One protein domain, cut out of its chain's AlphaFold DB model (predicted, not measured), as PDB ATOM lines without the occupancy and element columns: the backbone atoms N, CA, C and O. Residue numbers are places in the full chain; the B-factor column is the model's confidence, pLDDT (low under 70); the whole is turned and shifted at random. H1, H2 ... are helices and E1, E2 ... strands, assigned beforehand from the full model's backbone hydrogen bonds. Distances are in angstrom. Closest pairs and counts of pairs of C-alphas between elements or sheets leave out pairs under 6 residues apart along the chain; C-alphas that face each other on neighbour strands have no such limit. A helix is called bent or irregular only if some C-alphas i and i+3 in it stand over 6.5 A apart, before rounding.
ATOM      1  N   LYS A   4      17.151 128.985  50.074       36.78
ATOM      2  CA  LYS A   4      18.435 129.463  49.530       36.78
ATOM      3  C   LYS A   4      19.230 128.388  48.775       36.78
ATOM      4  O   LYS A   4      19.959 128.732  47.853       36.78
ATOM      5  N   SER A   5      19.104 127.113  49.155       42.69
ATOM      6  CA  SER A   5      19.857 126.022  48.509       42.69
ATOM      7  C   SER A   5      19.273 125.673  47.140       42.69
ATOM      8  O   SER A   5      20.009 125.454  46.185       42.69
ATOM      9  N   PHE A   6      17.941 125.693  47.043       46.03
ATOM     10  CA  PHE A   6      17.200 125.389  45.824       46.03
ATOM     11  C   PHE A   6      17.467 126.416  44.717       46.03
ATOM     12  O   PHE A   6      17.776 126.050  43.587       46.03
ATOM     13  N   TYR A   7      17.450 127.709  45.061       48.56
ATOM     14  CA  TYR A   7      17.692 128.783  44.094       48.56
ATOM     15  C   TYR A   7      19.103 128.722  43.485       48.56
ATOM     16  O   TYR A   7      19.277 128.999  42.303       48.56
ATOM     17  N   ARG A   8      20.112 128.309  44.265       47.31
ATOM     18  CA  ARG A   8      21.493 128.152  43.781       47.31
ATOM     19  C   ARG A   8      21.618 127.017  42.756       47.31
ATOM     20  O   ARG A   8      22.180 127.236  41.689       47.31
ATOM     21  N   VAL A   9      21.029 125.849  43.032       50.00
ATOM     22  CA  VAL A   9      21.039 124.687  42.114       50.00
ATOM     23  C   VAL A   9      20.239 124.960  40.833       50.00
ATOM     24  O   VAL A   9      20.671 124.581  39.743       50.00
ATOM     25  N   LEU A  10      19.109 125.668  40.949       47.59
ATOM     26  CA  LEU A  10      18.261 126.054  39.819       47.59
ATOM     27  C   LEU A  10      18.980 127.033  38.871       47.59
ATOM     28  O   LEU A  10      18.938 126.864  37.656       47.59
ATOM     29  N   VAL A  11      19.685 128.035  39.410       48.09
ATOM     30  CA  VAL A  11      20.417 129.027  38.599       48.09
ATOM     31  C   VAL A  11      21.616 128.395  37.880       48.09
ATOM     32  O   VAL A  11      21.838 128.683  36.705       48.09
ATOM     33  N   LEU A  12      22.351 127.487  38.535       48.16
ATOM     34  CA  LEU A  12      23.509 126.795  37.945       48.16
ATOM     35  C   LEU A  12      23.125 125.832  36.812       48.16
ATOM     36  O   LEU A  12      23.804 125.792  35.784       48.16
ATOM     37  N   THR A  13      22.026 125.086  36.959       49.72
ATOM     38  CA  THR A  13      21.552 124.178  35.901       49.72
ATOM     39  C   THR A  13      21.064 124.939  34.675       49.72
ATOM     40  O   THR A  13      21.461 124.595  33.566       49.72
ATOM     41  N   ILE A  14      20.286 126.011  34.857       49.44
ATOM     42  CA  ILE A  14      19.766 126.829  33.749       49.44
ATOM     43  C   ILE A  14      20.903 127.491  32.946       49.44
ATOM     44  O   ILE A  14      20.849 127.514  31.712       49.44
ATOM     45  N   LEU A  15      21.947 128.001  33.615       43.41
ATOM     46  CA  LEU A  15      23.016 128.767  32.961       43.41
ATOM     47  C   LEU A  15      23.911 127.898  32.061       43.41
ATOM     48  O   LEU A  15      24.276 128.313  30.960       43.41
ATOM     49  N   VAL A  16      24.243 126.679  32.497       50.56
ATOM     50  CA  VAL A  16      25.190 125.806  31.780       50.56
ATOM     51  C   VAL A  16      24.512 125.024  30.647       50.56
ATOM     52  O   VAL A  16      25.145 124.711  29.641       50.56
ATOM     53  N   THR A  17      23.209 124.740  30.737       52.47
ATOM     54  CA  THR A  17      22.510 123.966  29.693       52.47
ATOM     55  C   THR A  17      22.101 124.799  28.481       52.47
ATOM     56  O   THR A  17      22.000 124.267  27.372       52.47
ATOM     57  N   CYS A  18      21.889 126.106  28.661       51.03
ATOM     58  CA  CYS A  18      21.497 127.012  27.578       51.03
ATOM     59  C   CYS A  18      22.615 127.248  26.546       51.03
ATOM     60  O   CYS A  18      22.326 127.439  25.360       51.03
ATOM     61  N   THR A  19      23.887 127.198  26.950       45.81
ATOM     62  CA  THR A  19      25.025 127.474  26.052       45.81
ATOM     63  C   THR A  19      25.310 126.318  25.093       45.81
ATOM     64  O   THR A  19      25.569 126.553  23.915       45.81
ATOM     65  N   ALA A  20      25.184 125.064  25.542       45.78
ATOM     66  CA  ALA A  20      25.336 123.911  24.658       45.78
ATOM     67  C   ALA A  20      24.149 123.777  23.687       45.78
ATOM     68  O   ALA A  20      24.350 123.524  22.503       45.78
ATOM     69  N   PHE A  21      22.909 123.978  24.147       51.16
ATOM     70  CA  PHE A  21      21.724 123.672  23.339       51.16
ATOM     71  C   PHE A  21      21.399 124.725  22.266       51.16
ATOM     72  O   PHE A  21      21.003 124.357  21.156       51.16
ATOM     73  N   SER A  22      21.625 126.017  22.542       46.34
ATOM     74  CA  SER A  22      21.396 127.106  21.571       46.34
ATOM     75  C   SER A  22      22.223 126.949  20.287       46.34
ATOM     76  O   SER A  22      21.768 127.319  19.209       46.34
ATOM     77  N   ALA A  23      23.393 126.311  20.368       44.28
ATOM     78  CA  ALA A  23      24.239 126.034  19.211       44.28
ATOM     79  C   ALA A  23      23.807 124.804  18.382       44.28
ATOM     80  O   ALA A  23      24.204 124.686  17.221       44.28
ATOM     81  N   PHE A  24      23.020 123.878  18.949       49.19
ATOM     82  CA  PHE A  24      22.556 122.664  18.254       49.19
ATOM     83  C   PHE A  24      21.126 122.769  17.731       49.19
ATOM     84  O   PHE A  24      20.791 122.142  16.721       49.19
ATOM     85  N   ALA A  25      20.286 123.578  18.371       46.22
ATOM     86  CA  ALA A  25      18.963 123.886  17.870       46.22
ATOM     87  C   ALA A  25      19.064 124.953  16.765       46.22
ATOM     88  O   ALA A  25      18.903 126.140  17.010       46.22
ATOM     89  N   LYS A  26      19.218 124.529  15.500       41.53
ATOM     90  CA  LYS A  26      18.902 125.372  14.318       41.53
ATOM     91  C   LYS A  26      17.438 125.854  14.288       41.53
ATOM     92  O   LYS A  26      17.030 126.539  13.355       41.53
ATOM     93  N   GLN A  27      16.624 125.467  15.266       43.81
ATOM     94  CA  GLN A  27      15.226 125.831  15.361       43.81
ATOM     95  C   GLN A  27      15.101 127.015  16.315       43.81
ATOM     96  O   GLN A  27      15.302 126.855  17.513       43.81
ATOM     97  N   TYR A  64      15.110 116.888  30.403       90.25
ATOM     98  CA  TYR A  64      16.362 116.880  31.145       90.25
ATOM     99  C   TYR A  64      16.247 115.872  32.282       90.25
ATOM    100  O   TYR A  64      15.224 115.838  32.968       90.25
ATOM    101  N   ASN A  65      17.287 115.072  32.489       94.00
ATOM    102  CA  ASN A  65      17.378 114.135  33.603       94.00
ATOM    103  C   ASN A  65      18.719 114.342  34.300       94.00
ATOM    104  O   ASN A  65      19.765 114.258  33.654       94.00
ATOM    105  N   TYR A  66      18.682 114.596  35.601       92.31
ATOM    106  CA  TYR A  66      19.865 114.914  36.389       92.31
ATOM    107  C   TYR A  66      20.259 113.722  37.252       92.31
ATOM    108  O   TYR A  66      19.426 113.113  37.925       92.31
ATOM    109  N   THR A  67      21.547 113.403  37.246       94.31
ATOM    110  CA  THR A  67      22.143 112.442  38.176       94.31
ATOM    111  C   THR A  67      23.087 113.165  39.119       94.31
ATOM    112  O   THR A  67      23.646 114.212  38.782       94.31
ATOM    113  N   TYR A  68      23.242 112.602  40.310       91.69
ATOM    114  CA  TYR A  68      23.910 113.246  41.428       91.69
ATOM    115  C   TYR A  68      24.996 112.344  42.014       91.69
ATOM    116  O   TYR A  68      24.857 111.120  42.003       91.69
ATOM    117  N   ASP A  69      26.061 112.950  42.537       91.75
ATOM    118  CA  ASP A  69      27.032 112.261  43.385       91.75
ATOM    119  C   ASP A  69      26.521 112.095  44.830       91.75
ATOM    120  O   ASP A  69      25.418 112.506  45.193       91.75
ATOM    121  N   GLN A  70      27.360 111.503  45.681       93.25
ATOM    122  CA  GLN A  70      27.067 111.281  47.101       93.25
ATOM    123  C   GLN A  70      26.904 112.580  47.912       93.25
ATOM    124  O   GLN A  70      26.338 112.551  49.001       93.25
ATOM    125  N   ASN A  71      27.377 113.716  47.389       89.81
ATOM    126  CA  ASN A  71      27.285 115.036  48.008       89.81
ATOM    127  C   ASN A  71      26.140 115.880  47.422       89.81
ATOM    128  O   ASN A  71      26.080 117.086  47.668       89.81
ATOM    129  N   ASN A  72      25.232 115.267  46.655       89.31
ATOM    130  CA  ASN A  72      24.136 115.935  45.953       89.31
ATOM    131  C   ASN A  72      24.598 116.998  44.935       89.31
ATOM    132  O   ASN A  72      23.857 117.943  44.648       89.31
ATOM    133  N   LYS A  73      25.791 116.845  44.348       89.31
ATOM    134  CA  LYS A  73      26.242 117.638  43.193       89.31
ATOM    135  C   LYS A  73      25.827 116.946  41.900       89.31
ATOM    136  O   LYS A  73      25.891 115.724  41.809       89.31
ATOM    137  N   ILE A  74      25.396 117.713  40.900       88.81
ATOM    138  CA  ILE A  74      24.975 117.160  39.605       88.81
ATOM    139  C   ILE A  74      26.208 116.664  38.855       88.81
ATOM    140  O   ILE A  74      27.091 117.455  38.560       88.81
ATOM    141  N   VAL A  75      26.261 115.384  38.497       94.00
ATOM    142  CA  VAL A  75      27.391 114.806  37.742       94.00
ATOM    143  C   VAL A  75      27.063 114.544  36.281       94.00
ATOM    144  O   VAL A  75      27.955 114.558  35.433       94.00
ATOM    145  N   GLU A  76      25.784 114.373  35.948       93.88
ATOM    146  CA  GLU A  76      25.340 114.257  34.563       93.88
ATOM    147  C   GLU A  76      23.964 114.894  34.375       93.88
ATOM    148  O   GLU A  76      23.054 114.695  35.179       93.88
ATOM    149  N   ASN A  77      23.809 115.623  33.273       91.62
ATOM    150  CA  ASN A  77      22.530 116.033  32.723       91.62
ATOM    151  C   ASN A  77      22.322 115.342  31.372       91.62
ATOM    152  O   ASN A  77      22.972 115.684  30.379       91.62
ATOM    153  N   ASN A  78      21.398 114.387  31.334       93.19
ATOM    154  CA  ASN A  78      20.997 113.709  30.114       93.19
ATOM    155  C   ASN A  78      19.833 114.442  29.440       93.19
ATOM    156  O   ASN A  78      18.770 114.626  30.037       93.19
ATOM    157  N   ILE A  79      20.025 114.810  28.176       91.69
ATOM    158  CA  ILE A  79      19.065 115.575  27.384       91.69
ATOM    159  C   ILE A  79      18.440 114.658  26.336       91.69
ATOM    160  O   ILE A  79      19.130 114.085  25.482       91.69
ATOM    161  N   GLN A  80      17.116 114.581  26.358       93.75
ATOM    162  CA  GLN A  80      16.307 113.864  25.383       93.75
ATOM    163  C   GLN A  80      15.409 114.841  24.626       93.75
ATOM    164  O   GLN A  80      14.924 115.831  25.176       93.75
ATOM    165  N   MET A  81      15.174 114.554  23.351       90.75
ATOM    166  CA  MET A  81      14.272 115.327  22.504       90.75
ATOM    167  C   MET A  81      13.068 114.476  22.132       90.75
ATOM    168  O   MET A  81      13.197 113.281  21.867       90.75
ATOM    169  N   TRP A  82      11.889 115.089  22.125       93.94
ATOM    170  CA  TRP A  82      10.679 114.392  21.726       93.94
ATOM    171  C   TRP A  82      10.676 114.152  20.215       93.94
ATOM    172  O   TRP A  82      10.697 115.098  19.423       93.94
ATOM    173  N   ASN A  83      10.614 112.887  19.815       91.38
ATOM    174  CA  ASN A  83      10.385 112.480  18.441       91.38
ATOM    175  C   ASN A  83       8.875 112.392  18.203       91.38
ATOM    176  O   ASN A  83       8.214 111.466  18.679       91.38
ATOM    177  N   LYS A  84       8.324 113.371  17.476       90.50
ATOM    178  CA  LYS A  84       6.882 113.449  17.201       90.50
ATOM    179  C   LYS A  84       6.383 112.279  16.349       90.50
ATOM    180  O   LYS A  84       5.291 111.788  16.618       90.50
ATOM    181  N   ASP A  85       7.189 111.810  15.400       93.88
ATOM    182  CA  ASP A  85       6.806 110.747  14.463       93.88
ATOM    183  C   ASP A  85       6.741 109.389  15.168       93.88
ATOM    184  O   ASP A  85       5.769 108.649  15.039       93.88
ATOM    185  N   LYS A  86       7.757 109.090  15.987       96.00
ATOM    186  CA  LYS A  86       7.843 107.848  16.769       96.00
ATOM    187  C   LYS A  86       7.078 107.902  18.092       96.00
ATOM    188  O   LYS A  86       6.955 106.880  18.758       96.00
ATOM    189  N   LYS A  87       6.597 109.083  18.491       95.44
ATOM    190  CA  LYS A  87       5.942 109.349  19.782       95.44
ATOM    191  C   LYS A  87       6.766 108.848  20.977       95.44
ATOM    192  O   LYS A  87       6.237 108.200  21.877       95.44
ATOM    193  N   GLN A  88       8.063 109.155  20.985       96.75
ATOM    194  CA  GLN A  88       8.984 108.729  22.043       96.75
ATOM    195  C   GLN A  88      10.076 109.766  22.325       96.75
ATOM    196  O   GLN A  88      10.310 110.680  21.534       96.75
ATOM    197  N   TRP A  89      10.782 109.596  23.440       96.12
ATOM    198  CA  TRP A  89      11.973 110.377  23.774       96.12
ATOM    199  C   TRP A  89      13.223 109.765  23.140       96.12
ATOM    200  O   TRP A  89      13.632 108.665  23.509       96.12
ATOM    201  N   ASP A  90      13.868 110.503  22.238       95.25
ATOM    202  CA  ASP A  90      15.146 110.112  21.647       95.25
ATOM    203  C   ASP A  90      16.309 110.752  22.422       95.25
ATOM    204  O   ASP A  90      16.258 111.918  22.824       95.25
ATOM    205  N   LYS A  91      17.388 109.988  22.625       95.44
ATOM    206  CA  LYS A  91      18.641 110.493  23.209       95.44
ATOM    207  C   LYS A  91      19.217 111.600  22.324       95.44
ATOM    208  O   LYS A  91      19.270 111.445  21.105       95.44
ATOM    209  N   SER A  92      19.687 112.689  22.933       92.00
ATOM    210  CA  SER A  92      20.244 113.831  22.199       92.00
ATOM    211  C   SER A  92      21.646 114.192  22.677       92.00
ATOM    212  O   SER A  92      22.625 113.911  21.982       92.00
ATOM    213  N   LEU A  93      21.768 114.751  23.880       92.31
ATOM    214  CA  LEU A  93      23.044 115.184  24.451       92.31
ATOM    215  C   LEU A  93      23.222 114.610  25.861       92.31
ATOM    216  O   LEU A  93      22.252 114.219  26.507       92.31
ATOM    217  N   SER A  94      24.462 114.570  26.332       93.06
ATOM    218  CA  SER A  94      24.784 114.388  27.746       93.06
ATOM    219  C   SER A  94      25.842 115.408  28.140       93.06
ATOM    220  O   SER A  94      26.838 115.555  27.430       93.06
ATOM    221  N   VAL A  95      25.622 116.127  29.236       90.81
ATOM    222  CA  VAL A  95      26.612 117.037  29.820       90.81
ATOM    223  C   VAL A  95      27.086 116.429  31.125       90.81
ATOM    224  O   VAL A  95      26.273 116.171  32.009       90.81
ATOM    225  N   ARG A  96      28.390 116.195  31.238       94.12
ATOM    226  CA  ARG A  96      29.024 115.639  32.435       94.12
ATOM    227  C   ARG A  96      29.819 116.704  33.151       94.12
ATOM    228  O   ARG A  96      30.435 117.534  32.486       94.12
ATOM    229  N   TYR A  97      29.795 116.653  34.473       91.75
ATOM    230  CA  TYR A  97      30.427 117.629  35.347       91.75
ATOM    231  C   TYR A  97      31.520 116.947  36.160       91.75
ATOM    232  O   TYR A  97      31.295 115.879  36.729       91.75
ATOM    233  N   GLU A  98      32.682 117.583  36.246       93.94
ATOM    234  CA  GLU A  98      33.735 117.191  37.179       93.94
ATOM    235  C   GLU A  98      34.060 118.367  38.094       93.94
ATOM    236  O   GLU A  98      34.124 119.522  37.664       93.94
ATOM    237  N   TYR A  99      34.272 118.059  39.368       90.94
ATOM    238  CA  TYR A  99      34.479 119.043  40.419       90.94
ATOM    239  C   TYR A  99      35.876 118.890  41.014       90.94
ATOM    240  O   TYR A  99      36.230 117.821  41.506       90.94
ATOM    241  N   ASN A 100      36.646 119.976  41.025       94.12
ATOM    242  CA  ASN A 100      37.920 120.078  41.729       94.12
ATOM    243  C   ASN A 100      37.929 121.358  42.580       94.12
ATOM    244  O   ASN A 100      38.301 122.441  42.119       94.12
ATOM    245  N   GLY A 101      37.447 121.232  43.819       91.12
ATOM    246  CA  GLY A 101      37.135 122.379  44.670       91.12
ATOM    247  C   GLY A 101      36.055 123.248  44.023       91.12
ATOM    248  O   GLY A 101      34.980 122.752  43.685       91.12
ATOM    249  N   GLN A 102      36.372 124.525  43.817       89.12
ATOM    250  CA  GLN A 102      35.500 125.487  43.135       89.12
ATOM    251  C   GLN A 102      35.604 125.419  41.606       89.12
ATOM    252  O   GLN A 102      34.780 126.006  40.912       89.12
ATOM    253  N   ASN A 103      36.602 124.718  41.061       91.38
ATOM    254  CA  ASN A 103      36.715 124.542  39.619       91.38
ATOM    255  C   ASN A 103      35.733 123.468  39.158       91.38
ATOM    256  O   ASN A 103      35.790 122.323  39.613       91.38
ATOM    257  N   VAL A 104      34.869 123.834  38.219       88.38
ATOM    258  CA  VAL A 104      33.927 122.932  37.562       88.38
ATOM    259  C   VAL A 104      34.344 122.794  36.109       88.38
ATOM    260  O   VAL A 104      34.452 123.794  35.400       88.38
ATOM    261  N   SER A 105      34.571 121.563  35.659       89.75
ATOM    262  CA  SER A 105      34.735 121.245  34.242       89.75
ATOM    263  C   SER A 105      33.446 120.619  33.718       89.75
ATOM    264  O   SER A 105      32.732 119.919  34.438       89.75
ATOM    265  N   THR A 106      33.126 120.890  32.457       88.75
ATOM    266  CA  THR A 106      31.980 120.287  31.783       88.75
ATOM    267  C   THR A 106      32.388 119.705  30.448       88.75
ATOM    268  O   THR A 106      33.106 120.327  29.660       88.75
ATOM    269  N   GLN A 107      31.904 118.497  30.189       90.81
ATOM    270  CA  GLN A 107      32.127 117.785  28.943       90.81
ATOM    271  C   GLN A 107      30.788 117.512  28.275       90.81
ATOM    272  O   GLN A 107      29.892 116.913  28.871       90.81
ATOM    273  N   CYS A 108      30.649 117.959  27.030       89.00
ATOM    274  CA  CYS A 108      29.422 117.791  26.266       89.00
ATOM    275  C   CYS A 108      29.571 116.639  25.275       89.00
ATOM    276  O   CYS A 108      30.536 116.565  24.514       89.00
ATOM    277  N   TYR A 109      28.584 115.754  25.250       92.81
ATOM    278  CA  TYR A 109      28.536 114.608  24.362       92.81
ATOM    279  C   TYR A 109      27.257 114.623  23.542       92.81
ATOM    280  O   TYR A 109      26.191 114.970  24.045       92.81
ATOM    281  N   LYS A 110      27.343 114.162  22.295       93.19
ATOM    282  CA  LYS A 110      26.194 113.958  21.412       93.19
ATOM    283  C   LYS A 110      25.943 112.483  21.181       93.19
ATOM    284  O   LYS A 110      26.877 111.725  20.934       93.19
ATOM    285  N   TRP A 111      24.678 112.092  21.235       95.00
ATOM    286  CA  TRP A 111      24.254 110.748  20.890       95.00
ATOM    287  C   TRP A 111      24.510 110.466  19.404       95.00
ATOM    288  O   TRP A 111      24.038 111.190  18.526       95.00
ATOM    289  N   ASP A 112      25.265 109.406  19.130       93.50
ATOM    290  CA  ASP A 112      25.451 108.817  17.811       93.50
ATOM    291  C   ASP A 112      24.612 107.535  17.751       93.50
ATOM    292  O   ASP A 112      24.977 106.501  18.316       93.50
ATOM    293  N   ALA A 113      23.460 107.618  17.082       93.25
ATOM    294  CA  ALA A 113      22.541 106.493  16.961       93.25
ATOM    295  C   ALA A 113      23.142 105.326  16.160       93.25
ATOM    296  O   ALA A 113      22.822 104.178  16.452       93.25
ATOM    297  N   ASN A 114      24.045 105.598  15.211       95.69
ATOM    298  CA  ASN A 114      24.684 104.558  14.401       95.69
ATOM    299  C   ASN A 114      25.673 103.743  15.237       95.69
ATOM    300  O   ASN A 114      25.799 102.537  15.058       95.69
ATOM    301  N   LYS A 115      26.370 104.407  16.164       96.50
ATOM    302  CA  LYS A 115      27.342 103.774  17.066       96.50
ATOM    303  C   LYS A 115      26.757 103.392  18.426       96.50
ATOM    304  O   LYS A 115      27.512 102.948  19.289       96.50
ATOM    305  N   ASN A 116      25.459 103.618  18.637       95.81
ATOM    306  CA  ASN A 116      24.751 103.422  19.903       95.81
ATOM    307  C   ASN A 116      25.533 103.966  21.122       95.81
ATOM    308  O   ASN A 116      25.627 103.317  22.164       95.81
ATOM    309  N   SER A 117      26.155 105.138  20.977       96.75
ATOM    310  CA  SER A 117      27.067 105.694  21.984       96.75
ATOM    311  C   SER A 117      27.111 107.218  21.958       96.75
ATOM    312  O   SER A 117      26.741 107.869  20.983       96.75
ATOM    313  N   TYR A 118      27.562 107.804  23.065       94.75
ATOM    314  CA  TYR A 118      27.780 109.242  23.186       94.75
ATOM    315  C   TYR A 118      29.188 109.609  22.704       94.75
ATOM    316  O   TYR A 118      30.185 109.143  23.252       94.75
ATOM    317  N   LYS A 119      29.273 110.477  21.694       95.56
ATOM    318  CA  LYS A 119      30.526 111.015  21.157       95.56
ATOM    319  C   LYS A 119      30.829 112.372  21.789       95.56
ATOM    320  O   LYS A 119      29.986 113.267  21.743       95.56
ATOM    321  N   LEU A 120      32.036 112.532  22.332       94.06
ATOM    322  CA  LEU A 120      32.500 113.799  22.901       94.06
ATOM    323  C   LEU A 120      32.503 114.908  21.840       94.06
ATOM    324  O   LEU A 120      32.865 114.681  20.682       94.06
ATOM    325  N   LEU A 121      32.134 116.117  22.253       89.81
ATOM    326  CA  LEU A 121      32.149 117.324  21.441       89.81
ATOM    327  C   LEU A 121      33.084 118.369  22.073       89.81
ATOM    328  O   LEU A 121      32.605 119.301  22.721       89.81
ATOM    329  N   PRO A 122      34.410 118.272  21.849       88.31
ATOM    330  CA  PRO A 122      35.397 119.095  22.554       88.31
ATOM    331  C   PRO A 122      35.158 120.605  22.449       88.31
ATOM    332  O   PRO A 122      35.442 121.339  23.386       88.31
ATOM    333  N   LYS A 123      34.574 121.067  21.332       82.56
ATOM    334  CA  LYS A 123      34.232 122.480  21.089       82.56
ATOM    335  C   LYS A 123      33.290 123.082  22.146       82.56
ATOM    336  O   LYS A 123      33.273 124.297  22.300       82.56
ATOM    337  N   TYR A 124      32.491 122.259  22.823       81.50
ATOM    338  CA  TYR A 124      31.497 122.704  23.806       81.50
ATOM    339  C   TYR A 124      31.903 122.387  25.245       81.50
ATOM    340  O   TYR A 124      31.109 122.601  26.156       81.50
ATOM    341  N   ASN A 125      33.113 121.865  25.450       84.69
ATOM    342  CA  ASN A 125      33.648 121.697  26.789       84.69
ATOM    343  C   ASN A 125      33.997 123.075  27.352       84.69
ATOM    344  O   ASN A 125      34.558 123.916  26.649       84.69
ATOM    345  N   THR A 126      33.676 123.302  28.618       85.75
ATOM    346  CA  THR A 126      34.013 124.549  29.308       85.75
ATOM    347  C   THR A 126      34.432 124.263  30.739       85.75
ATOM    348  O   THR A 126      34.016 123.258  31.316       85.75
ATOM    349  N   SER A 127      35.233 125.160  31.300       86.19
ATOM    350  CA  SER A 127      35.606 125.153  32.708       86.19
ATOM    351  C   SER A 127      35.345 126.529  33.297       86.19
ATOM    352  O   SER A 127      35.612 127.545  32.657       86.19
ATOM    353  N   PHE A 128      34.821 126.565  34.514       83.12
ATOM    354  CA  PHE A 128      34.515 127.801  35.223       83.12
ATOM    355  C   PHE A 128      34.703 127.617  36.727       83.12
ATOM    356  O   PHE A 128      34.776 126.496  37.227       83.12
ATOM    357  N   ILE A 129      34.790 128.733  37.444       81.75
ATOM    358  CA  ILE A 129      34.841 128.744  38.905       81.75
ATOM    359  C   ILE A 129      33.418 128.962  39.414       81.75
ATOM    360  O   ILE A 129      32.791 129.963  39.067       81.75
ATOM    361  N   ASP A 130      32.916 128.045  40.237       80.19
ATOM    362  CA  ASP A 130      31.702 128.256  41.022       80.19
ATOM    363  C   ASP A 130      32.088 128.627  42.463       80.19
ATOM    364  O   ASP A 130      32.490 127.758  43.240       80.19
TER     365      ASP A 130
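Overview. This is residues 4 to 27 and 64 to 130 of the 133 residues of an uncharacterized protein of Bacteroides coprosuis DSM 18011 (UniProt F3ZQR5). One long, strongly twisted sheet of antiparallel strands forms a wall, with a single helix, H1, running slantwise over one face and the other face bare. The strands E1 to E5 fold back and forth as a chain of hairpins, and the short strands E5 and E6 lie one after the other along the same side of E4. The printed part has 91 residues, with one named helix and then six named strands, in the order H1 E1 E2 E3 E4 E5 E6; the class is mixed, helices and strands. It is compact, with a radius of gyration of the C-alphas of 14.1 A, yet elongated in outline, spanning 42 by 27 by 27 A.

Along the chain. Find C-alpha 4 at (18.435, 129.463, 49.530); from there H1 runs over residues 4 to 22, 28.2 A long and not bent. After the cut, find E1 at residues 64 to 68. E2 follows at residues 74 to 83, 26.1 A long. E3, the longest strand, runs from C-alpha 88 at (8.984, 108.729, 22.043) to residue 100, 36.8 A. E4 returns over residues 103 to 112, 29.2 A. Then come E5, residues 117 to 120, and E6, residues 126 to 129, which ends at C-alpha 129 at (34.841, 128.744, 38.905).

Arrangement. Begin with the branched sheet, where E1 to E5 make a meander, each strand the antiparallel neighbour of the one before. In the hairpin of E1 and E2, look for N 65 and O 78, 2.9 A apart and within hydrogen-bond range. In the hairpin of E2 and E3, N 79 and O 93 are at 2.8 A; in that of E3 and E4, N 96 and O 107 are at 2.9 A. E4 has three neighbours: E3 lies on one side of it, E5 and E6 on the other side. E5 is beside residues 109 to 112, with N 110 and O 119 at 2.8 A, and E6 is beside residues 103 to 106, with N 104 and O 128 at 2.8 A. E5 and E6 are apart. H1 is on the sheet at a height over the sheet of 9.0 A. It lies over E2 and, only just, over E3 and E4, with 3 of its C-alphas falling on each of these two. On the local plane its line and that of E2 stand at 49 degrees. The closest C-alphas of H1 and E4 are those of Ala 20 and Cys 108, 7.5 A apart. In H1, 11 of 15 O i to N i+4 pairs are within hydrogen-bond range.

Size, cuts and confidence. The two C-alphas farthest apart are those of Asp 85 and Gly 101, at 44.4 A. Residues 28 to 63 are not printed, and C-alphas 27 and 64 are 18.2 A apart across this cut. Of the links that are printed whole, each is tight. The mean pLDDT of the printed part is 79.7, but look at residues 4 to 27, where it is under 70; H1 has a mean of 47.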